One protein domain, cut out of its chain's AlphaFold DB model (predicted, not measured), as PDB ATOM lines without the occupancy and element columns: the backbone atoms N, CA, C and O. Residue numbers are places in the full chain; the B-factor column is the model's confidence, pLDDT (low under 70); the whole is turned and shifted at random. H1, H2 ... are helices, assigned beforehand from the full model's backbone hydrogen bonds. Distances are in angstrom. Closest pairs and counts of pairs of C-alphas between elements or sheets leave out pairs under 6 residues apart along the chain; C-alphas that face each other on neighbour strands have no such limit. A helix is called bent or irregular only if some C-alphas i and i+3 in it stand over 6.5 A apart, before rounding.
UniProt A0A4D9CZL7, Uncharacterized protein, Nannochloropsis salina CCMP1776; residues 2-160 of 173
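This is residues 2 to 160 of the 173 residues of an uncharacterized protein of Nannochloropsis salina CCMP1776 (UniProt A0A4D9CZL7). What is the overall picture? One very long helix, H8, runs nearly the full length of the model; H7 folds back along its first part as a long helical hairpin, while further along H8 the helices H3 and H6 pack beside it as a bundle of three. H5 packs on H3, the short helix H4 packs on H5 and H6, and H1 and H2 pack on H8. What is it made of, and how large is it? The printed part has 159 residues with eight named helices, H1 to H8 in chain order, and no named strand: the class is all helix. It is compact, with a radius of gyration of the C-alphas of 17.3 A and spans of 57 by 38 by 26 A.

Where is the longest helix? H8 is residues 121 to 159, 57.7 A from C-alpha 121 at (24.037, 26.533, -17.583) to C-alpha 159 at (16.662, -23.288, 10.646). It is irregular, with C-alphas 122 and 125 7.2 A apart. Where are the others? H7 is residues 94 to 119, 38.5 A long; H6 is 73 to 88, 22.7 A; H3 is 19 to 30, 16.2 A; H5 is 61 to 71, 15.0 A. H2 is residues 9 to 17, H4 is 40 to 43, and H1 is 2 to 7, beginning at C-alpha 2 at (24.073, -2.203, 9.370).

What touches the hub, H8? With residues 123 to 141 it touches H7, opposite ways at a shallow tilt of 24 degrees, the closest C-alphas being those of Ser 117 and Arg 124, 4.9 A apart. H2 touches it at Ser 15 and Gly 143, C-alphas 4.8 A apart, and H1 at Thr 4 and Gln 148, C-alphas 5.8 A apart. How is the bundle formed? H3 touches H8 at a shallow tilt of 26 degrees, closest C-alphas Asn 26 and Ala 150 at 6.0 A. H6 touches H8 at a shallow tilt of 29 degrees, closest C-alphas Arg 81 and Ser 149 at 6.0 A. Do the backbones hold? Every O i to N i+4 pair is within hydrogen-bond range in H2, H3, H5 and H6; in H1 it is 1 of 2, in H7 20 of 22, in H8 33 of 35, and H4 is too short for such a pair.

Which C-alphas are farthest apart? Those of Lys 121 and Gly 160, at 59.2 A. Is there a cut or a long link? The printed part has no cut; the link from H4 to H5, residues 44 to 60, is long. Where is confidence low? The pLDDT is under 70 at residues 2 to 7, 47 to 53, 56 and 160.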
ATOM      1  N   SER A   2      22.619  -2.413   9.103       53.06
ATOM      2  CA  SER A   2      24.073  -2.203   9.370       53.06
ATOM      3  C   SER A   2      24.885  -3.460   9.737       53.06
ATOM      4  O   SER A   2      26.028  -3.598   9.310       53.06
ATOM      5  N   LYS A   3      24.302  -4.405  10.481       63.94
ATOM      6  CA  LYS A   3      24.997  -5.642  10.885       63.94
ATOM      7  C   LYS A   3      25.121  -6.657   9.745       63.94
ATOM      8  O   LYS A   3      26.027  -7.480   9.755       63.94
ATOM      9  N   THR A   4      24.227  -6.598   8.761       65.00
ATOM     10  CA  THR A   4      24.096  -7.622   7.718       65.00
ATOM     11  C   THR A   4      25.154  -7.466   6.630       65.00
ATOM     12  O   THR A   4      25.725  -8.455   6.188       65.00
ATOM     13  N   CYS A   5      25.498  -6.225   6.278       65.75
ATOM     14  CA  CYS A   5      26.562  -5.933   5.311       65.75
ATOM     15  C   CYS A   5      27.956  -6.322   5.828       65.75
ATOM     16  O   CYS A   5      28.853  -6.599   5.040       65.75
ATOM     17  N   ILE A   6      28.135  -6.345   7.153       66.88
ATOM     18  CA  ILE A   6      29.377  -6.777   7.809       66.88
ATOM     19  C   ILE A   6      29.404  -8.305   7.963       66.88
ATOM     20  O   ILE A   6      30.474  -8.904   7.935       66.88
ATOM     21  N   ALA A   7      28.236  -8.938   8.104       69.31
ATOM     22  CA  ALA A   7      28.118 -10.387   8.225       69.31
ATOM     23  C   ALA A   7      28.412 -11.123   6.907       69.31
ATOM     24  O   ALA A   7      29.003 -12.198   6.944       69.31
ATOM     25  N   ASP A   8      28.035 -10.545   5.759       73.62
ATOM     26  CA  ASP A   8      28.366 -11.085   4.435       73.62
ATOM     27  C   ASP A   8      28.830  -9.976   3.464       73.62
ATOM     28  O   ASP A   8      28.065  -9.491   2.619       73.62
ATOM     29  N   PRO A   9      30.100  -9.540   3.579       73.25
ATOM     30  CA  PRO A   9      30.649  -8.498   2.718       73.25
ATOM     31  C   PRO A   9      30.811  -8.971   1.268       73.25
ATOM     32  O   PRO A   9      30.768  -8.152   0.351       73.25
ATOM     33  N   CYS A  10      30.962 -10.280   1.038       75.00
ATOM     34  CA  CYS A  10      31.105 -10.844  -0.301       75.00
ATOM     35  C   CYS A  10      29.786 -10.734  -1.078       75.00
ATOM     36  O   CYS A  10      29.776 -10.258  -2.212       75.00
ATOM     37  N   CYS A  11      28.659 -11.067  -0.439       72.94
ATOM     38  CA  CYS A  11      27.332 -10.886  -1.022       72.94
ATOM     39  C   CYS A  11      27.007  -9.399  -1.262       72.94
ATOM     40  O   CYS A  11      26.451  -9.049  -2.306       72.94
ATOM     41  N   CYS A  12      27.436  -8.504  -0.366       76.94
ATOM     42  CA  CYS A  12      27.265  -7.060  -0.543       76.94
ATOM     43  C   CYS A  12      28.060  -6.504  -1.730       76.94
ATOM     44  O   CYS A  12      27.533  -5.704  -2.505       76.94
ATOM     45  N   LEU A  13      29.307  -6.945  -1.908       77.62
ATOM     46  CA  LEU A  13      30.131  -6.561  -3.055       77.62
ATOM     47  C   LEU A  13      29.603  -7.172  -4.358       77.62
ATOM     48  O   LEU A  13      29.539  -6.479  -5.372       77.62
ATOM     49  N   ALA A  14      29.151  -8.428  -4.332       78.19
ATOM     50  CA  ALA A  14      28.525  -9.073  -5.483       78.19
ATOM     51  C   ALA A  14      27.243  -8.344  -5.919       78.19
ATOM     52  O   ALA A  14      27.048  -8.112  -7.111       78.19
ATOM     53  N   SER A  15      26.419  -7.906  -4.960       80.25
ATOM     54  CA  SER A  15      25.209  -7.113  -5.221       80.25
ATOM     55  C   SER A  15      25.529  -5.738  -5.820       80.25
ATOM     56  O   SER A  15      24.733  -5.198  -6.584       80.25
ATOM     57  N   LEU A  16      26.693  -5.162  -5.497       79.12
ATOM     58  CA  LEU A  16      27.134  -3.874  -6.042       79.12
ATOM     59  C   LEU A  16      27.693  -4.004  -7.469       79.12
ATOM     60  O   LEU A  16      27.454  -3.132  -8.299       79.12
ATOM     61  N   VAL A  17      28.432  -5.081  -7.753       81.62
ATOM     62  CA  VAL A  17      29.066  -5.326  -9.062       81.62
ATOM     63  C   VAL A  17      28.068  -5.890 -10.074       81.62
ATOM     64  O   VAL A  17      28.100  -5.516 -11.244       81.62
ATOM     65  N   CYS A  18      27.181  -6.784  -9.640       84.75
ATOM     66  CA  CYS A  18      26.239  -7.482 -10.508       84.75
ATOM     67  C   CYS A  18      24.838  -7.563  -9.865       84.75
ATOM     68  O   CYS A  18      24.398  -8.636  -9.446       84.75
ATOM     69  N   PRO A  19      24.110  -6.432  -9.777       83.31
ATOM     70  CA  PRO A  19      22.850  -6.352  -9.034       83.31
ATOM     71  C   PRO A  19      21.712  -7.193  -9.631       83.31
ATOM     72  O   PRO A  19      20.834  -7.648  -8.897       83.31
ATOM     73  N   LEU A  20      21.706  -7.394 -10.954       87.00
ATOM     74  CA  LEU A  20      20.611  -8.064 -11.661       87.00
ATOM     75  C   LEU A  20      20.570  -9.575 -11.372       87.00
ATOM     76  O   LEU A  20      19.537 -10.048 -10.896       87.00
ATOM     77  N   PRO A  21      21.656 -10.351 -11.577       86.62
ATOM     78  CA  PRO A  21      21.642 -11.776 -11.257       86.62
ATOM     79  C   PRO A  21      21.419 -12.042  -9.774       86.62
ATOM     80  O   PRO A  21      20.722 -12.993  -9.436       86.62
ATOM     81  N   VAL A  22      21.949 -11.193  -8.887       87.31
ATOM     82  CA  VAL A  22      21.718 -11.335  -7.444       87.31
ATOM     83  C   VAL A  22      20.238 -11.146  -7.106       87.31
ATOM     84  O   VAL A  22      19.697 -11.926  -6.324       87.31
ATOM     85  N   ALA A  23      19.542 -10.195  -7.740       89.06
ATOM     86  CA  ALA A  23      18.093 -10.053  -7.589       89.06
ATOM     87  C   ALA A  23      17.334 -11.311  -8.054       89.06
ATOM     88  O   ALA A  23      16.474 -11.805  -7.324       89.06
ATOM     89  N   CYS A  24      17.685 -11.868  -9.219       88.44
ATOM     90  CA  CYS A  24      17.059 -13.091  -9.733       88.44
ATOM     91  C   CYS A  24      17.313 -14.302  -8.821       88.44
ATOM     92  O   CYS A  24      16.382 -15.035  -8.494       88.44
ATOM     93  N   VAL A  25      18.556 -14.494  -8.366       89.69
ATOM     94  CA  VAL A  25      18.933 -15.592  -7.460       89.69
ATOM     95  C   VAL A  25      18.218 -15.456  -6.120       89.69
ATOM     96  O   VAL A  25      17.665 -16.434  -5.623       89.69
ATOM     97  N   ASN A  26      18.173 -14.252  -5.548       89.94
ATOM     98  CA  ASN A  26      17.471 -14.011  -4.291       89.94
ATOM     99  C   ASN A  26      15.974 -14.295  -4.418       89.94
ATOM    100  O   ASN A  26      15.401 -14.894  -3.512       89.94
ATOM    101  N   ARG A  27      15.345 -13.929  -5.543       89.62
ATOM    102  CA  ARG A  27      13.937 -14.257  -5.790       89.62
ATOM    103  C   ARG A  27      13.723 -15.762  -5.928       89.62
ATOM    104  O   ARG A  27      12.838 -16.300  -5.270       89.62
ATOM    105  N   HIS A  28      14.541 -16.440  -6.730       89.31
ATOM    106  CA  HIS A  28      14.451 -17.891  -6.910       89.31
ATOM    107  C   HIS A  28      14.605 -18.634  -5.575       89.31
ATOM    108  O   HIS A  28      13.850 -19.556  -5.280       89.31
ATOM    109  N   ARG A  29      15.545 -18.197  -4.727       89.00
ATOM    110  CA  ARG A  29      15.723 -18.758  -3.382       89.00
ATOM    111  C   ARG A  29      14.579 -18.403  -2.432       89.00
ATOM    112  O   ARG A  29      14.179 -19.245  -1.639       89.00
ATOM    113  N   ALA A  30      14.012 -17.199  -2.517       87.31
ATOM    114  CA  ALA A  30      12.857 -16.815  -1.702       87.31
ATOM    115  C   ALA A  30      11.627 -17.702  -1.977       87.31
ATOM    116  O   ALA A  30      10.879 -18.019  -1.047       87.31
ATOM    117  N   LEU A  31      11.449 -18.122  -3.234       87.38
ATOM    118  CA  LEU A  31      10.422 -19.070  -3.684       87.38
ATOM    119  C   LEU A  31      10.808 -20.544  -3.467       87.38
ATOM    120  O   LEU A  31      10.091 -21.427  -3.918       87.38
ATOM    121  N   GLU A  32      11.938 -20.829  -2.811       85.44
ATOM    122  CA  GLU A  32      12.426 -22.198  -2.569       85.44
ATOM    123  C   GLU A  32      12.597 -23.024  -3.865       85.44
ATOM    124  O   GLU A  32      12.571 -24.250  -3.850       85.44
ATOM    125  N   GLY A  33      12.797 -22.349  -5.003       81.25
ATOM    126  CA  GLY A  33      12.904 -22.966  -6.327       81.25
ATOM    127  C   GLY A  33      11.575 -23.312  -7.005       81.25
ATOM    128  O   GLY A  33      11.601 -23.764  -8.150       81.25
ATOM    129  N   ASN A  34      10.426 -23.065  -6.366       84.50
ATOM    130  CA  ASN A  34       9.122 -23.249  -6.997       84.50
ATOM    131  C   ASN A  34       8.742 -22.022  -7.844       84.50
ATOM    132  O   ASN A  34       8.206 -21.033  -7.344       84.50
ATOM    133  N   MET A  35       9.031 -22.078  -9.145       82.62
ATOM    134  CA  MET A  35       8.727 -20.987 -10.080       82.62
ATOM    135  C   MET A  35       7.257 -20.949 -10.524       82.62
ATOM    136  O   MET A  35       6.868 -19.977 -11.163       82.62
ATOM    137  N   ASP A  36       6.433 -21.937 -10.162       82.06
ATOM    138  CA  ASP A  36       4.995 -21.931 -10.478       82.06
ATOM    139  C   ASP A  36       4.227 -20.908  -9.623       82.06
ATOM    140  O   ASP A  36       3.194 -20.380 -10.030       82.06
ATOM    141  N   GLU A  37       4.757 -20.579  -8.439       83.12
ATOM    142  CA  GLU A  37       4.221 -19.547  -7.539       83.12
ATOM    143  C   GLU A  37       4.710 -18.133  -7.882       83.12
ATOM    144  O   GLU A  37       4.331 -17.154  -7.226       83.12
ATOM    145  N   TYR A  38       5.576 -18.009  -8.890       84.06
ATOM    146  CA  TYR A  38       6.122 -16.724  -9.285       84.06
ATOM    147  C   TYR A  38       5.027 -15.828  -9.870       84.06
ATOM    148  O   TYR A  38       4.355 -16.176 -10.840       84.06
ATOM    149  N   LYS A  39       4.916 -14.622  -9.306       85.94
ATOM    150  CA  LYS A  39       4.148 -13.518  -9.879       85.94
ATOM    151  C   LYS A  39       5.034 -12.289 -10.027       85.94
ATOM    152  O   LYS A  39       5.882 -12.031  -9.169       85.94
ATOM    153  N   CYS A  40       4.820 -11.492 -11.069       84.88
ATOM    154  CA  CYS A  40       5.570 -10.265 -11.319       84.88
ATOM    155  C   CYS A  40       5.466  -9.315 -10.116       84.88
ATOM    156  O   CYS A  40       4.369  -8.969  -9.664       84.88
ATOM    157  N   CYS A  41       6.618  -8.934  -9.551       84.00
ATOM    158  CA  CYS A  41       6.712  -8.158  -8.308       84.00
ATOM    159  C   CYS A  41       5.897  -8.750  -7.136       84.00
ATOM    160  O   CYS A  41       5.503  -8.022  -6.223       84.00
ATOM    161  N   GLN A  42       5.629 -10.059  -7.161       84.12
ATOM    162  CA  GLN A  42       4.744 -10.793  -6.250       84.12
ATOM    163  C   GLN A  42       3.339 -10.173  -6.081       84.12
ATOM    164  O   GLN A  42       2.658 -10.434  -5.096       84.12
ATOM    165  N   GLY A  43       2.898  -9.323  -7.017       83.06
ATOM    166  CA  GLY A  43       1.625  -8.602  -6.920       83.06
ATOM    167  C   GLY A  43       1.599  -7.410  -5.955       83.06
ATOM    168  O   GLY A  43       0.555  -6.775  -5.838       83.06
ATOM    169  N   TYR A  44       2.716  -7.043  -5.311       82.62
ATOM    170  CA  TYR A  44       2.758  -5.875  -4.411       82.62
ATOM    171  C   TYR A  44       2.617  -4.538  -5.138       82.62
ATOM    172  O   TYR A  44       2.179  -3.551  -4.546       82.62
ATOM    173  N   TYR A  45       3.033  -4.484  -6.403       79.31
ATOM    174  CA  TYR A  45       3.085  -3.252  -7.178       79.31
ATOM    175  C   TYR A  45       2.339  -3.433  -8.504       79.31
ATOM    176  O   TYR A  45       2.763  -4.255  -9.317       79.31
ATOM    177  N   PRO A  46       1.269  -2.660  -8.771       70.50
ATOM    178  CA  PRO A  46       0.713  -2.555 -10.113       70.50
ATOM    179  C   PRO A  46       1.656  -1.690 -10.957       70.50
ATOM    180  O   PRO A  46       1.692  -0.465 -10.831       70.50
ATOM    181  N   LEU A  47       2.472  -2.326 -11.793       64.44
ATOM    182  CA  LEU A  47       3.429  -1.638 -12.655       64.44
ATOM    183  C   LEU A  47       2.764  -1.244 -13.974       64.44
ATOM    184  O   LEU A  47       2.290  -2.097 -14.717       64.44
ATOM    185  N   CYS A  48       2.751   0.057 -14.277       55.34
ATOM    186  CA  CYS A  48       2.346   0.606 -15.580       55.34
ATOM    187  C   CYS A  48       0.977   0.119 -16.100       55.34
ATOM    188  O   CYS A  48       0.794  -0.031 -17.303       55.34
ATOM    189  N   GLY A  49       0.017  -0.129 -15.203       60.12
ATOM    190  CA  GLY A  49      -1.325  -0.599 -15.566       60.12
ATOM    191  C   GLY A  49      -1.439  -2.105 -15.820       60.12
ATOM    192  O   GLY A  49      -2.553  -2.583 -16.009       60.12
ATOM    193  N   PHE A  50      -0.335  -2.854 -15.761       64.69
ATOM    194  CA  PHE A  50      -0.346  -4.313 -15.802       64.69
ATOM    195  C   PHE A  50      -0.541  -4.876 -14.394       64.69
ATOM    196  O   PHE A  50       0.159  -4.482 -13.451       64.69
ATOM    197  N   ARG A  51      -1.493  -5.801 -14.235       68.50
ATOM    198  CA  ARG A  51      -1.653  -6.548 -12.984       68.50
ATOM    199  C   ARG A  51      -0.768  -7.790 -13.011       68.50
ATOM    200  O   ARG A  51      -0.571  -8.415 -14.055       68.50
ATOM    201  N   ALA A  52      -0.236  -8.159 -11.847       69.44
ATOM    202  CA  ALA A  52       0.398  -9.462 -11.676       69.44
ATOM    203  C   ALA A  52      -0.607 -10.560 -12.073       69.44
ATOM    204  O   ALA A  52      -1.773 -10.496 -11.676       69.44
ATOM    205  N   GLY A  53      -0.179 -11.509 -12.903       67.69
ATOM    206  CA  GLY A  53      -1.045 -12.510 -13.542       67.69
ATOM    207  C   GLY A  53      -1.332 -12.264 -15.022       67.69
ATOM    208  O   GLY A  53      -1.639 -13.209 -15.743       67.69
ATOM    209  N   GLU A  54      -1.192 -11.030 -15.514       70.25
ATOM    210  CA  GLU A  54      -1.572 -10.665 -16.891       70.25
ATOM    211  C   GLU A  54      -0.374 -10.570 -17.852       70.25
ATOM    212  O   GLU A  54      -0.544 -10.432 -19.060       70.25
ATOM    213  N   VAL A  55       0.853 -10.683 -17.334       70.50
ATOM    214  CA  VAL A  55       2.105 -10.495 -18.095       70.50
ATOM    215  C   VAL A  55       2.689 -11.791 -18.677       70.50
ATOM    216  O   VAL A  55       3.838 -11.814 -19.111       70.50
ATOM    217  N   GLY A  56       1.918 -12.885 -18.697       69.00
ATOM    218  CA  GLY A  56       2.377 -14.183 -19.216       69.00
ATOM    219  C   GLY A  56       3.364 -14.915 -18.297       69.00
ATOM    220  O   GLY A  56       4.111 -15.785 -18.751       69.00
ATOM    221  N   GLU A  57       3.360 -14.579 -17.004       79.44
ATOM    222  CA  GLU A  57       4.218 -15.176 -15.971       79.44
ATOM    223  C   GLU A  57       4.052 -16.699 -15.844       79.44
ATOM    224  O   GLU A  57       5.029 -17.389 -15.575       79.44
ATOM    225  N   SER A  58       2.864 -17.233 -16.151       75.12
ATOM    226  CA  SER A  58       2.568 -18.673 -16.152       75.12
ATOM    227  C   SER A  58       3.241 -19.455 -17.285       75.12
ATOM    228  O   SER A  58       3.396 -20.666 -17.186       75.12
ATOM    229  N   THR A  59       3.607 -18.792 -18.385       80.00
ATOM    230  CA  THR A  59       4.175 -19.459 -19.569       80.00
ATOM    231  C   THR A  59       5.700 -19.526 -19.491       80.00
ATOM    232  O   THR A  59       6.298 -20.540 -19.844       80.00
ATOM    233  N   CYS A  60       6.347 -18.445 -19.035       82.44
ATOM    234  CA  CYS A  60       7.804 -18.355 -18.898       82.44
ATOM    235  C   CYS A  60       8.202 -17.491 -17.682       82.44
ATOM    236  O   CYS A  60       8.595 -16.329 -17.851       82.44
ATOM    237  N   PRO A  61       8.167 -18.043 -16.455       85.00
ATOM    238  CA  PRO A  61       8.422 -17.273 -15.236       85.00
ATOM    239  C   PRO A  61       9.884 -16.809 -15.120       85.00
ATOM    240  O   PRO A  61      10.155 -15.724 -14.612       85.00
ATOM    241  N   SER A  62      10.845 -17.563 -15.664       84.88
ATOM    242  CA  SER A  62      12.268 -17.189 -15.674       84.88
ATOM    243  C   SER A  62      12.560 -15.952 -16.532       84.88
ATOM    244  O   SER A  62      13.311 -15.069 -16.117       84.88
ATOM    245  N   MET A  63      11.944 -15.856 -17.713       85.06
ATOM    246  CA  MET A  63      12.080 -14.692 -18.589       85.06
ATOM    247  C   MET A  63      11.398 -13.467 -17.976       85.06
ATOM    248  O   MET A  63      11.973 -12.380 -17.994       85.06
ATOM    249  N   CYS A  64      10.212 -13.653 -17.389       86.56
ATOM    250  CA  CYS A  64       9.511 -12.590 -16.676       86.56
ATOM    251  C   CYS A  64      10.333 -12.076 -15.484       86.56
ATOM    252  O   CYS A  64      10.467 -10.868 -15.322       86.56
ATOM    253  N   LEU A  65      10.980 -12.963 -14.722       86.94
ATOM    254  CA  LEU A  65      11.865 -12.582 -13.621       86.94
ATOM    255  C   LEU A  65      13.077 -11.759 -14.093       86.94
ATOM    256  O   LEU A  65      13.418 -10.746 -13.482       86.94
ATOM    257  N   CYS A  66      13.711 -12.146 -15.203       86.44
ATOM    258  CA  CYS A  66      14.787 -11.354 -15.803       86.44
ATOM    259  C   CYS A  66      14.293  -9.978 -16.280       86.44
ATOM    260  O   CYS A  66      14.997  -8.974 -16.128       86.44
ATOM    261  N   LEU A  67      13.083  -9.913 -16.837       86.19
ATOM    262  CA  LEU A  67      12.469  -8.665 -17.284       86.19
ATOM    263  C   LEU A  67      12.094  -7.762 -16.097       86.19
ATOM    264  O   LEU A  67      12.354  -6.565 -16.129       86.19
ATOM    265  N   GLU A  68      11.588  -8.329 -15.002       87.81
ATOM    266  CA  GLU A  68      11.338  -7.620 -13.741       87.81
ATOM    267  C   GLU A  68      12.639  -7.019 -13.185       87.81
ATOM    268  O   GLU A  68      12.691  -5.832 -12.851       87.81
ATOM    269  N   ALA A  69      13.717  -7.808 -13.143       86.44
ATOM    270  CA  ALA A  69      15.015  -7.373 -12.634       86.44
ATOM    271  C   ALA A  69      15.687  -6.295 -13.508       86.44
ATOM    272  O   ALA A  69      16.430  -5.467 -12.983       86.44
ATOM    273  N   THR A  70      15.431  -6.285 -14.821       84.69
ATOM    274  CA  THR A  70      16.006  -5.311 -15.769       84.69
ATOM    275  C   THR A  70      15.165  -4.042 -15.892       84.69
ATOM    276  O   THR A  70      15.701  -2.939 -15.794       84.69
ATOM    277  N   CYS A  71      13.852  -4.171 -16.084       82.81
ATOM    278  CA  CYS A  71      12.952  -3.042 -16.319       82.81
ATOM    279  C   CYS A  71      12.489  -2.366 -15.024       82.81
ATOM    280  O   CYS A  71      12.183  -1.173 -15.031       82.81
ATOM    281  N   CYS A  72      12.412  -3.103 -13.912       85.69
ATOM    282  CA  CYS A  72      11.809  -2.631 -12.663       85.69
ATOM    283  C   CYS A  72      12.634  -3.045 -11.439       85.69
ATOM    284  O   CYS A  72      12.085  -3.425 -10.406       85.69
ATOM    285  N   PHE A  73      13.959  -2.931 -11.539       86.38
ATOM    286  CA  PHE A  73      14.920  -3.385 -10.530       86.38
ATOM    287  C   PHE A  73      14.548  -3.022  -9.079       86.38
ATOM    288  O   PHE A  73      14.513  -3.890  -8.207       86.38
ATOM    289  N   THR A  74      14.220  -1.753  -8.814       85.75
ATOM    290  CA  THR A  74      13.828  -1.283  -7.472       85.75
ATOM    291  C   THR A  74      12.591  -2.006  -6.955       85.75
ATOM    292  O   THR A  74      12.537  -2.390  -5.785       85.75
ATOM    293  N   CYS A  75      11.595  -2.193  -7.823       86.06
ATOM    294  CA  CYS A  75      10.368  -2.908  -7.493       86.06
ATOM    295  C   CYS A  75      10.670  -4.383  -7.237       86.06
ATOM    296  O   CYS A  75      10.169  -4.924  -6.260       86.06
ATOM    297  N   ALA A  76      11.555  -4.995  -8.028       88.56
ATOM    298  CA  ALA A  76      11.961  -6.387  -7.875       88.56
ATOM    299  C   ALA A  76      12.622  -6.663  -6.515       88.56
ATOM    300  O   ALA A  76      12.218  -7.570  -5.779       88.56
ATOM    301  N   VAL A  77      13.608  -5.842  -6.140       89.94
ATOM    302  CA  VAL A  77      14.308  -5.951  -4.849       89.94
ATOM    303  C   VAL A  77      13.344  -5.692  -3.689       89.94
ATOM    304  O   VAL A  77      13.309  -6.466  -2.731       89.94
ATOM    305  N   SER A  78      12.515  -4.650  -3.793       89.12
ATOM    306  CA  SER A  78      11.552  -4.290  -2.742       89.12
ATOM    307  C   SER A  78      10.470  -5.355  -2.567       89.12
ATOM    308  O   SER A  78      10.173  -5.749  -1.445       89.12
ATOM    309  N   ALA A  79       9.924  -5.884  -3.662       88.75
ATOM    310  CA  ALA A  79       8.925  -6.943  -3.632       88.75
ATOM    311  C   ALA A  79       9.497  -8.257  -3.090       88.75
ATOM    312  O   ALA A  79       8.798  -8.969  -2.378       88.75
ATOM    313  N   THR A  80      10.760  -8.580  -3.390       90.50
ATOM    314  CA  THR A  80      11.438  -9.738  -2.784       90.50
ATOM    315  C   THR A  80      11.550  -9.557  -1.276       90.50
ATOM    316  O   THR A  80      11.239 -10.474  -0.516       90.50
ATOM    317  N   ARG A  81      11.934  -8.358  -0.819       89.44
ATOM    318  CA  ARG A  81      12.022  -8.065   0.613       89.44
ATOM    319  C   ARG A  81      10.658  -8.143   1.294       89.44
ATOM    320  O   ARG A  81      10.568  -8.801   2.324       89.44
ATOM    321  N   ASN A  82       9.627  -7.518   0.726       89.12
ATOM    322  CA  ASN A  82       8.264  -7.545   1.265       89.12
ATOM    323  C   ASN A  82       7.718  -8.971   1.329       89.12
ATOM    324  O   ASN A  82       7.193  -9.370   2.361       89.12
ATOM    325  N   TYR A  83       7.955  -9.768   0.284       89.75
ATOM    326  CA  TYR A  83       7.586 -11.180   0.281       89.75
ATOM    327  C   TYR A  83       8.225 -11.949   1.442       89.75
ATOM    328  O   TYR A  83       7.535 -12.679   2.142       89.75
ATOM    329  N   LEU A  84       9.524 -11.756   1.701       88.56
ATOM    330  CA  LEU A  84      10.199 -12.384   2.845       88.56
ATOM    331  C   LEU A  84       9.642 -11.896   4.190       88.56
ATOM    332  O   LEU A  84       9.517 -12.691   5.120       88.56
ATOM    333  N   MET A  85       9.318 -10.605   4.303       86.69
ATOM    334  CA  MET A  85       8.708 -10.048   5.515       86.69
ATOM    335  C   MET A  85       7.351 -10.687   5.798       86.69
ATOM    336  O   MET A  85       7.106 -11.093   6.931       86.69
ATOM    337  N   ASP A  86       6.511 -10.843   4.777       87.69
ATOM    338  CA  ASP A  86       5.192 -11.456   4.918       87.69
ATOM    339  C   ASP A  86       5.300 -12.963   5.179       87.69
ATOM    340  O   ASP A  86       4.665 -13.485   6.100       87.69
ATOM    341  N   LYS A  87       6.174 -13.654   4.436       84.75
ATOM    342  CA  LYS A  87       6.431 -15.098   4.555       84.75
ATOM    343  C   LYS A  87       6.922 -15.491   5.950       84.75
ATOM    344  O   LYS A  87       6.456 -16.483   6.507       84.75
ATOM    345  N   TYR A  88       7.829 -14.711   6.539       84.00
ATOM    346  CA  TYR A  88       8.414 -15.003   7.854       84.00
ATOM    347  C   TYR A  88       7.836 -14.154   9.000       84.00
ATOM    348  O   TYR A  88       8.299 -14.271  10.135       84.00
ATOM    349  N   ARG A  89       6.828 -13.310   8.728       81.69
ATOM    350  CA  ARG A  89       6.249 -12.327   9.669       81.69
ATOM    351  C   ARG A  89       7.304 -11.472  10.377       81.69
ATOM    352  O   ARG A  89       7.239 -11.236  11.584       81.69
ATOM    353  N   ILE A  90       8.294 -11.019   9.615       81.44
ATOM    354  CA  ILE A  90       9.373 -10.161  10.103       81.44
ATOM    355  C   ILE A  90       8.970  -8.709   9.863       81.44
ATOM    356  O   ILE A  90       8.464  -8.363   8.798       81.44
ATOM    357  N   HIS A  91       9.205  -7.842  10.846       79.88
ATOM    358  CA  HIS A  91       8.961  -6.415  10.682       79.88
ATOM    359  C   HIS A  91      10.206  -5.675  10.173       79.88
ATOM    360  O   HIS A  91      11.325  -6.002  10.572       79.88
ATOM    361  N   PRO A  92      10.028  -4.660   9.308       76.81
ATOM    362  CA  PRO A  92      11.115  -3.790   8.880       76.81
ATOM    363  C   PRO A  92      11.667  -2.976  10.043       76.81
ATOM    364  O   PRO A  92      10.918  -2.425  10.854       76.81
ATOM    365  N   ASP A  93      12.991  -2.857  10.077       80.69
ATOM    366  CA  ASP A  93      13.664  -2.017  11.053       80.69
ATOM    367  C   ASP A  93      13.366  -0.532  10.766       80.69
ATOM    368  O   ASP A  93      13.341  -0.109   9.604       80.69
ATOM    369  N   PRO A  94      13.239   0.325  11.796       78.50
ATOM    370  CA  PRO A  94      13.056   1.768  11.606       78.50
ATOM    371  C   PRO A  94      14.196   2.415  10.802       78.50
ATOM    372  O   PRO A  94      13.986   3.410  10.108       78.50
ATOM    373  N   MET A  95      15.396   1.830  10.868       80.94
ATOM    374  CA  MET A  95      16.563   2.241  10.085       80.94
ATOM    375  C   MET A  95      16.377   1.993   8.580       80.94
ATOM    376  O   MET A  95      16.791   2.825   7.774       80.94
ATOM    377  N   ASP A  96      15.720   0.897   8.187       81.50
ATOM    378  CA  ASP A  96      15.525   0.549   6.774       81.50
ATOM    379  C   ASP A  96      14.652   1.625   6.088       81.50
ATOM    380  O   ASP A  96      14.977   2.105   5.001       81.50
ATOM    381  N   TYR A  97      13.627   2.138   6.783       84.62
ATOM    382  CA  TYR A  97      12.819   3.265   6.298       84.62
ATOM    383  C   TYR A  97      13.609   4.567   6.148       84.62
ATOM    384  O   TYR A  97      13.374   5.327   5.208       84.62
ATOM    385  N   GLN A  98      14.522   4.866   7.075       87.75
ATOM    386  CA  GLN A  98      15.332   6.086   7.010       87.75
ATOM    387  C   GLN A  98      16.254   6.068   5.791       87.75
ATOM    388  O   GLN A  98      16.337   7.059   5.066       87.75
ATOM    389  N   ILE A  99      16.889   4.925   5.535       85.94
ATOM    390  CA  ILE A  99      17.807   4.739   4.411       85.94
ATOM    391  C   ILE A  99      17.055   4.813   3.074       85.94
ATOM    392  O   ILE A  99      17.493   5.525   2.169       85.94
ATOM    393  N   ILE A 100      15.889   4.166   2.962       86.69
ATOM    394  CA  ILE A 100      15.049   4.242   1.754       86.69
ATOM    395  C   ILE A 100      14.595   5.685   1.493       86.69
ATOM    396  O   ILE A 100      14.704   6.175   0.369       86.69
ATOM    397  N   ARG A 101      14.142   6.412   2.526       87.31
ATOM    398  CA  ARG A 101      13.765   7.831   2.382       87.31
ATOM    399  C   ARG A 101      14.943   8.702   1.963       87.31
ATOM    400  O   ARG A 101      14.763   9.574   1.122       87.31
ATOM    401  N   CYS A 102      16.128   8.464   2.520       87.81
ATOM    402  CA  CYS A 102      17.346   9.174   2.140       87.81
ATOM    403  C   CYS A 102      17.686   8.946   0.659       87.81
ATOM    404  O   CYS A 102      17.907   9.906  -0.078       87.81
ATOM    405  N   SER A 103      17.637   7.692   0.195       89.00
ATOM    406  CA  SER A 103      17.867   7.351  -1.212       89.00
ATOM    407  C   SER A 103      16.861   8.040  -2.141       89.00
ATOM    408  O   SER A 103      17.267   8.685  -3.108       89.00
ATOM    409  N   ASN A 104      15.569   8.006  -1.803       88.31
ATOM    410  CA  ASN A 104      14.527   8.686  -2.577       88.31
ATOM    411  C   ASN A 104      14.706  10.213  -2.576       88.31
ATOM    412  O   ASN A 104      14.566  10.846  -3.620       88.31
ATOM    413  N   ALA A 105      15.063  10.814  -1.436       91.06
ATOM    414  CA  ALA A 105      15.320  12.249  -1.335       91.06
ATOM    415  C   ALA A 105      16.502  12.681  -2.219       91.06
ATOM    416  O   ALA A 105      16.396  13.678  -2.933       91.06
ATOM    417  N   MET A 106      17.590  11.904  -2.235       87.75
ATOM    418  CA  MET A 106      18.744  12.140  -3.109       87.75
ATOM    419  C   MET A 106      18.376  12.025  -4.594       87.75
ATOM    420  O   MET A 106      18.802  12.854  -5.397       87.75
ATOM    421  N   GLN A 107      17.547  11.042  -4.960       90.88
ATOM    422  CA  GLN A 107      17.076  10.865  -6.335       90.88
ATOM    423  C   GLN A 107      16.181  12.035  -6.785       90.88
ATOM    424  O   GLN A 107      16.357  12.560  -7.886       90.88
ATOM    425  N   CYS A 108      15.270  12.491  -5.918       91.12
ATOM    426  CA  CYS A 108      14.432  13.668  -6.159       91.12
ATOM    427  C   CYS A 108      15.273  14.939  -6.308       91.12
ATOM    428  O   CYS A 108      15.072  15.697  -7.255       91.12
ATOM    429  N   LEU A 109      16.246  15.151  -5.418       89.25
ATOM    430  CA  LEU A 109      17.137  16.307  -5.475       89.25
ATOM    431  C   LEU A 109      17.956  16.310  -6.775       89.25
ATOM    432  O   LEU A 109      18.015  17.326  -7.464       89.25
ATOM    433  N   ALA A 110      18.515  15.161  -7.168       91.12
ATOM    434  CA  ALA A 110      19.228  15.017  -8.435       91.12
ATOM    435  C   ALA A 110      18.329  15.296  -9.652       91.12
ATOM    436  O   ALA A 110      18.784  15.916 -10.616       91.12
ATOM    437  N   CYS A 111      17.060  14.876  -9.610       90.25
ATOM    438  CA  CYS A 111      16.080  15.158 -10.658       90.25
ATOM    439  C   CYS A 111      15.785  16.662 -10.762       90.25
ATOM    440  O   CYS A 111      15.943  17.243 -11.835       90.25
ATOM    441  N   ILE A 112      15.458  17.316  -9.642       91.56
ATOM    442  CA  ILE A 112      15.175  18.760  -9.587       91.56
ATOM    443  C   ILE A 112      16.381  19.565 -10.076       91.56
ATOM    444  O   ILE A 112      16.232  20.444 -10.923       91.56
ATOM    445  N   CYS A 113      17.591  19.241  -9.612       86.38
ATOM    446  CA  CYS A 113      18.810  19.910 -10.063       86.38
ATOM    447  C   CYS A 113      19.109  19.652 -11.546       86.38
ATOM    448  O   CYS A 113      19.582  20.552 -12.238       86.38
ATOM    449  N   SER A 114      18.807  18.455 -12.061       88.81
ATOM    450  CA  SER A 114      18.950  18.157 -13.491       88.81
ATOM    451  C   SER A 114      17.990  18.999 -14.332       88.81
ATOM    452  O   SER A 114      18.416  19.565 -15.336       88.81
ATOM    453  N   LEU A 115      16.739  19.165 -13.894       89.25
ATOM    454  CA  LEU A 115      15.767  20.048 -14.545       89.25
ATOM    455  C   LEU A 115      16.196  21.520 -14.463       89.25
ATOM    456  O   LEU A 115      16.201  22.214 -15.474       89.25
ATOM    457  N   ALA A 116      16.644  21.985 -13.294       87.62
ATOM    458  CA  ALA A 116      17.137  23.351 -13.109       87.62
ATOM    459  C   ALA A 116      18.365  23.663 -13.987       87.62
ATOM    460  O   ALA A 116      18.503  24.783 -14.482       87.62
ATOM    461  N   SER A 117      19.223  22.668 -14.248       88.69
ATOM    462  CA  SER A 117      20.396  22.822 -15.122       88.69
ATOM    463  C   SER A 117      20.061  23.058 -16.600       88.69
ATOM    464  O   SER A 117      20.919  23.518 -17.354       88.69
ATOM    465  N   ILE A 118      18.820  22.777 -17.020       87.25
ATOM    466  CA  ILE A 118      18.324  23.129 -18.359       87.25
ATOM    467  C   ILE A 118      18.139  24.650 -18.461       87.25
ATOM    468  O   ILE A 118      18.453  25.240 -19.493       87.25
ATOM    469  N   CYS A 119      17.682  25.288 -17.379       87.81
ATOM    470  CA  CYS A 119      17.434  26.728 -17.318       87.81
ATOM    471  C   CYS A 119      18.705  27.538 -17.011       87.81
ATOM    472  O   CYS A 119      18.853  28.651 -17.510       87.81
ATOM    473  N   VAL A 120      19.628  26.994 -16.208       88.12
ATOM    474  CA  VAL A 120      20.853  27.686 -15.764       88.12
ATOM    475  C   VAL A 120      22.083  26.839 -16.086       88.12
ATOM    476  O   VAL A 120      22.337  25.813 -15.452       88.12
ATOM    477  N   LYS A 121      22.878  27.285 -17.065       82.56
ATOM    478  CA  LYS A 121      24.037  26.533 -17.583       82.56
ATOM    479  C   LYS A 121      25.140  26.314 -16.541       82.56
ATOM    480  O   LYS A 121      25.772  25.260 -16.569       82.56
ATOM    481  N   ASP A 122      25.321  27.242 -15.602       84.44
ATOM    482  CA  ASP A 122      26.360  27.157 -14.561       84.44
ATOM    483  C   ASP A 122      26.107  26.028 -13.547       84.44
ATOM    484  O   ASP A 122      27.036  25.499 -12.942       84.44
ATOM    485  N   LEU A 123      24.852  25.585 -13.404       82.69
ATOM    486  CA  LEU A 123      24.476  24.483 -12.511       82.69
ATOM    487  C   LEU A 123      24.709  23.097 -13.128       82.69
ATOM    488  O   LEU A 123      24.514  22.083 -12.458       82.69
ATOM    489  N   ARG A 124      25.111  23.017 -14.401       85.88
ATOM    490  CA  ARG A 124      25.156  21.759 -15.156       85.88
ATOM    491  C   ARG A 124      26.193  20.770 -14.633       85.88
ATOM    492  O   ARG A 124      25.888  19.581 -14.539       85.88
ATOM    493  N   GLU A 125      27.378  21.239 -14.245       88.31
ATOM    494  CA  GLU A 125      28.390  20.358 -13.643       88.31
ATOM    495  C   GLU A 125      27.985  19.918 -12.231       88.31
ATOM    496  O   GLU A 125      28.080  18.735 -11.902       88.31
ATOM    497  N   GLY A 126      27.411  20.824 -11.432       85.19
ATOM    498  CA  GLY A 126      26.871  20.491 -10.111       85.19
ATOM    499  C   GLY A 126      25.756  19.441 -10.178       85.19
ATOM    500  O   GLY A 126      25.783  18.453  -9.444       85.19
ATOM    501  N   ALA A 127      24.820  19.588 -11.120       88.00
ATOM    502  CA  ALA A 127      23.741  18.629 -11.344       88.00
ATOM    503  C   ALA A 127      24.260  17.257 -11.809       88.00
ATOM    504  O   ALA A 127      23.714  16.221 -11.420       88.00
ATOM    505  N   ARG A 128      25.334  17.215 -12.611       89.06
ATOM    506  CA  ARG A 128      25.986  15.955 -13.002       89.06
ATOM    507  C   ARG A 128      26.624  15.250 -11.816       89.06
ATOM    508  O   ARG A 128      26.381  14.054 -11.659       89.06
ATOM    509  N   ILE A 129      27.396  15.962 -10.995       90.19
ATOM    510  CA  ILE A 129      28.033  15.388  -9.799       90.19
ATOM    511  C   ILE A 129      26.959  14.851  -8.858       90.19
ATOM    512  O   ILE A 129      27.013  13.687  -8.466       90.19
ATOM    513  N   LEU A 130      25.934  15.655  -8.572       90.25
ATOM    514  CA  LEU A 130      24.842  15.252  -7.694       90.25
ATOM    515  C   LEU A 130      24.113  14.007  -8.209       90.25
ATOM    516  O   LEU A 130      23.799  13.114  -7.429       90.25
ATOM    517  N   ARG A 131      23.888  13.905  -9.523       91.44
ATOM    518  CA  ARG A 131      23.301  12.706 -10.127       91.44
ATOM    519  C   ARG A 131      24.187  11.475  -9.939       91.44
ATOM    520  O   ARG A 131      23.664  10.427  -9.580       91.44
ATOM    521  N   HIS A 132      25.503  11.591 -10.111       90.75
ATOM    522  CA  HIS A 132      26.420  10.473  -9.851       90.75
ATOM    523  C   HIS A 132      26.397  10.055  -8.379       90.75
ATOM    524  O   HIS A 132      26.290   8.868  -8.090       90.75
ATOM    525  N   VAL A 133      26.418  11.020  -7.454       90.25
ATOM    526  CA  VAL A 133      26.295  10.747  -6.015       90.25
ATOM    527  C   VAL A 133      24.972  10.043  -5.716       90.25
ATOM    528  O   VAL A 133      24.978   9.018  -5.041       90.25
ATOM    529  N   ALA A 134      23.856  10.516  -6.274       91.00
ATOM    530  CA  ALA A 134      22.553   9.881  -6.102       91.00
ATOM    531  C   ALA A 134      22.537   8.435  -6.625       91.00
ATOM    532  O   ALA A 134      22.028   7.556  -5.935       91.00
ATOM    533  N   HIS A 135      23.151   8.155  -7.781       89.06
ATOM    534  CA  HIS A 135      23.286   6.787  -8.293       89.06
ATOM    535  C   HIS A 135      24.146   5.898  -7.384       89.06
ATOM    536  O   HIS A 135      23.773   4.757  -7.132       89.06
ATOM    537  N   ILE A 136      25.256   6.407  -6.843       89.06
ATOM    538  CA  ILE A 136      26.098   5.656  -5.898       89.06
ATOM    539  C   ILE A 136      25.315   5.351  -4.615       89.06
ATOM    540  O   ILE A 136      25.288   4.206  -4.156       89.06
ATOM    541  N   THR A 137      24.622   6.346  -4.054       89.62
ATOM    542  CA  THR A 137      23.753   6.156  -2.884       89.62
ATOM    543  C   THR A 137      22.651   5.141  -3.179       89.62
ATOM    544  O   THR A 137      22.407   4.248  -2.377       89.62
ATOM    545  N   PHE A 138      22.020   5.209  -4.345       89.94
ATOM    546  CA  PHE A 138      21.010   4.238  -4.746       89.94
ATOM    547  C   PHE A 138      21.582   2.814  -4.838       89.94
ATOM    548  O   PHE A 138      21.055   1.903  -4.200       89.94
ATOM    549  N   CYS A 139      22.693   2.608  -5.552       87.94
ATOM    550  CA  CYS A 139      23.308   1.286  -5.710       87.94
ATOM    551  C   CYS A 139      23.749   0.681  -4.370       87.94
ATOM    552  O   CYS A 139      23.552  -0.509  -4.134       87.94
ATOM    553  N   THR A 140      24.305   1.496  -3.471       88.00
ATOM    554  CA  THR A 140      24.711   1.040  -2.130       88.00
ATOM    555  C   THR A 140      23.517   0.606  -1.284       88.00
ATOM    556  O   THR A 140      23.558  -0.467  -0.684       88.00
ATOM    557  N   VAL A 141      22.427   1.377  -1.282       88.81
ATOM    558  CA  VAL A 141      21.194   1.015  -0.565       88.81
ATOM    559  C   VAL A 141      20.581  -0.268  -1.122       88.81
ATOM    560  O   VAL A 141      20.245  -1.168  -0.352       88.81
ATOM    561  N   GLN A 142      20.493  -0.395  -2.447       87.88
ATOM    562  CA  GLN A 142      19.967  -1.600  -3.092       87.88
ATOM    563  C   GLN A 142      20.836  -2.829  -2.802       87.88
ATOM    564  O   GLN A 142      20.305  -3.884  -2.454       87.88
ATOM    565  N   GLY A 143      22.164  -2.690  -2.842       87.12
ATOM    566  CA  GLY A 143      23.090  -3.764  -2.469       87.12
ATOM    567  C   GLY A 143      22.910  -4.221  -1.018       87.12
ATOM    568  O   GLY A 143      22.887  -5.421  -0.736       87.12
ATOM    569  N   CYS A 144      22.683  -3.281  -0.096       86.38
ATOM    570  CA  CYS A 144      22.390  -3.597   1.302       86.38
ATOM    571  C   CYS A 144      21.056  -4.348   1.458       86.38
ATOM    572  O   CYS A 144      20.992  -5.318   2.212       86.38
ATOM    573  N   MET A 145      20.000  -3.944   0.738       87.75
ATOM    574  CA  MET A 145      18.697  -4.631   0.758       87.75
ATOM    575  C   MET A 145      18.778  -6.056   0.208       87.75
ATOM    576  O   MET A 145      18.199  -6.983   0.785       87.75
ATOM    577  N   GLN A 146      19.510  -6.247  -0.889       89.25
ATOM    578  CA  GLN A 146      19.724  -7.569  -1.474       89.25
ATOM    579  C   GLN A 146      20.509  -8.478  -0.529       89.25
ATOM    580  O   GLN A 146      20.088  -9.606  -0.287       89.25
ATOM    581  N   THR A 147      21.585  -7.968   0.073       88.56
ATOM    582  CA  THR A 147      22.382  -8.716   1.060       88.56
ATOM    583  C   THR A 147      21.549  -9.084   2.280       88.56
ATOM    584  O   THR A 147      21.592 -10.219   2.747       88.56
ATOM    585  N   GLN A 148      20.734  -8.150   2.783       87.12
ATOM    586  CA  GLN A 148      19.832  -8.413   3.901       87.12
ATOM    587  C   GLN A 148      18.847  -9.538   3.574       87.12
ATOM    588  O   GLN A 148      18.647 -10.431   4.391       87.12
ATOM    589  N   SER A 149      18.275  -9.516   2.370       89.19
ATOM    590  CA  SER A 149      17.365 -10.560   1.898       89.19
ATOM    591  C   SER A 149      18.076 -11.912   1.767       89.19
ATOM    592  O   SER A 149      17.547 -12.922   2.218       89.19
ATOM    593  N   ALA A 150      19.293 -11.935   1.217       88.56
ATOM    594  CA  ALA A 150      20.085 -13.153   1.043       88.56
ATOM    595  C   ALA A 150      20.495 -13.798   2.378       88.56
ATOM    596  O   ALA A 150      20.389 -15.016   2.532       88.56
ATOM    597  N   VAL A 151      20.936 -12.992   3.350       87.75
ATOM    598  CA  VAL A 151      21.293 -13.469   4.696       87.75
ATOM    599  C   VAL A 151      20.064 -13.992   5.433       87.75
ATOM    600  O   VAL A 151      20.154 -15.026   6.090       87.75
ATOM    601  N   GLU A 152      18.918 -13.320   5.300       87.25
ATOM    602  CA  GLU A 152      17.666 -13.779   5.905       87.25
ATOM    603  C   GLU A 152      17.240 -15.129   5.323       87.25
ATOM    604  O   GLU A 152      17.006 -16.072   6.071       87.25
ATOM    605  N   ILE A 153      17.235 -15.264   3.994       87.50
ATOM    606  CA  ILE A 153      16.955 -16.539   3.324       87.50
ATOM    607  C   ILE A 153      17.894 -17.637   3.846       87.50
ATOM    608  O   ILE A 153      17.427 -18.689   4.271       87.50
ATOM    609  N   ALA A 154      19.204 -17.377   3.897       86.81
ATOM    610  CA  ALA A 154      20.187 -18.348   4.384       86.81
ATOM    611  C   ALA A 154      19.990 -18.719   5.866       86.81
ATOM    612  O   ALA A 154      20.264 -19.847   6.276       86.81
ATOM    613  N   PHE A 155      19.536 -17.776   6.693       85.69
ATOM    614  CA  PHE A 155      19.224 -18.025   8.097       85.69
ATOM    615  C   PHE A 155      18.000 -18.933   8.255       85.69
ATOM    616  O   PHE A 155      18.021 -19.843   9.086       85.69
ATOM    617  N   GLN A 156      16.967 -18.725   7.439       84.06
ATOM    618  CA  GLN A 156      15.751 -19.538   7.459       84.06
ATOM    619  C   GLN A 156      15.993 -20.940   6.879       84.06
ATOM    620  O   GLN A 156      15.584 -21.925   7.492       84.06
ATOM    621  N   GLU A 157      16.775 -21.048   5.795       84.25
ATOM    622  CA  GLU A 157      17.250 -22.328   5.240       84.25
ATOM    623  C   GLU A 157      17.982 -23.160   6.312       84.25
ATOM    624  O   GLU A 157      17.693 -24.340   6.495       84.25
ATOM    625  N   LYS A 158      18.883 -22.539   7.094       82.62
ATOM    626  CA  LYS A 158      19.610 -23.213   8.190       82.62
ATOM    627  C   LYS A 158      18.716 -23.653   9.345       82.62
ATOM    628  O   LYS A 158      19.035 -24.629  10.019       82.62
ATOM    629  N   LYS A 159      17.633 -22.923   9.609       78.44
ATOM    630  CA  LYS A 159      16.662 -23.288  10.646       78.44
ATOM    631  C   LYS A 159      15.753 -24.445  10.227       78.44
ATOM    632  O   LYS A 159      15.068 -24.985  11.090       78.44
ATOM    633  N   GLY A 160      15.726 -24.816   8.943       65.69
ATOM    634  CA  GLY A 160      14.805 -25.828   8.420       65.69
ATOM    635  C   GLY A 160      13.332 -25.429   8.553       65.69
ATOM    636  O   GLY A 160      12.456 -26.288   8.505       65.69
TER     637      GLY A 160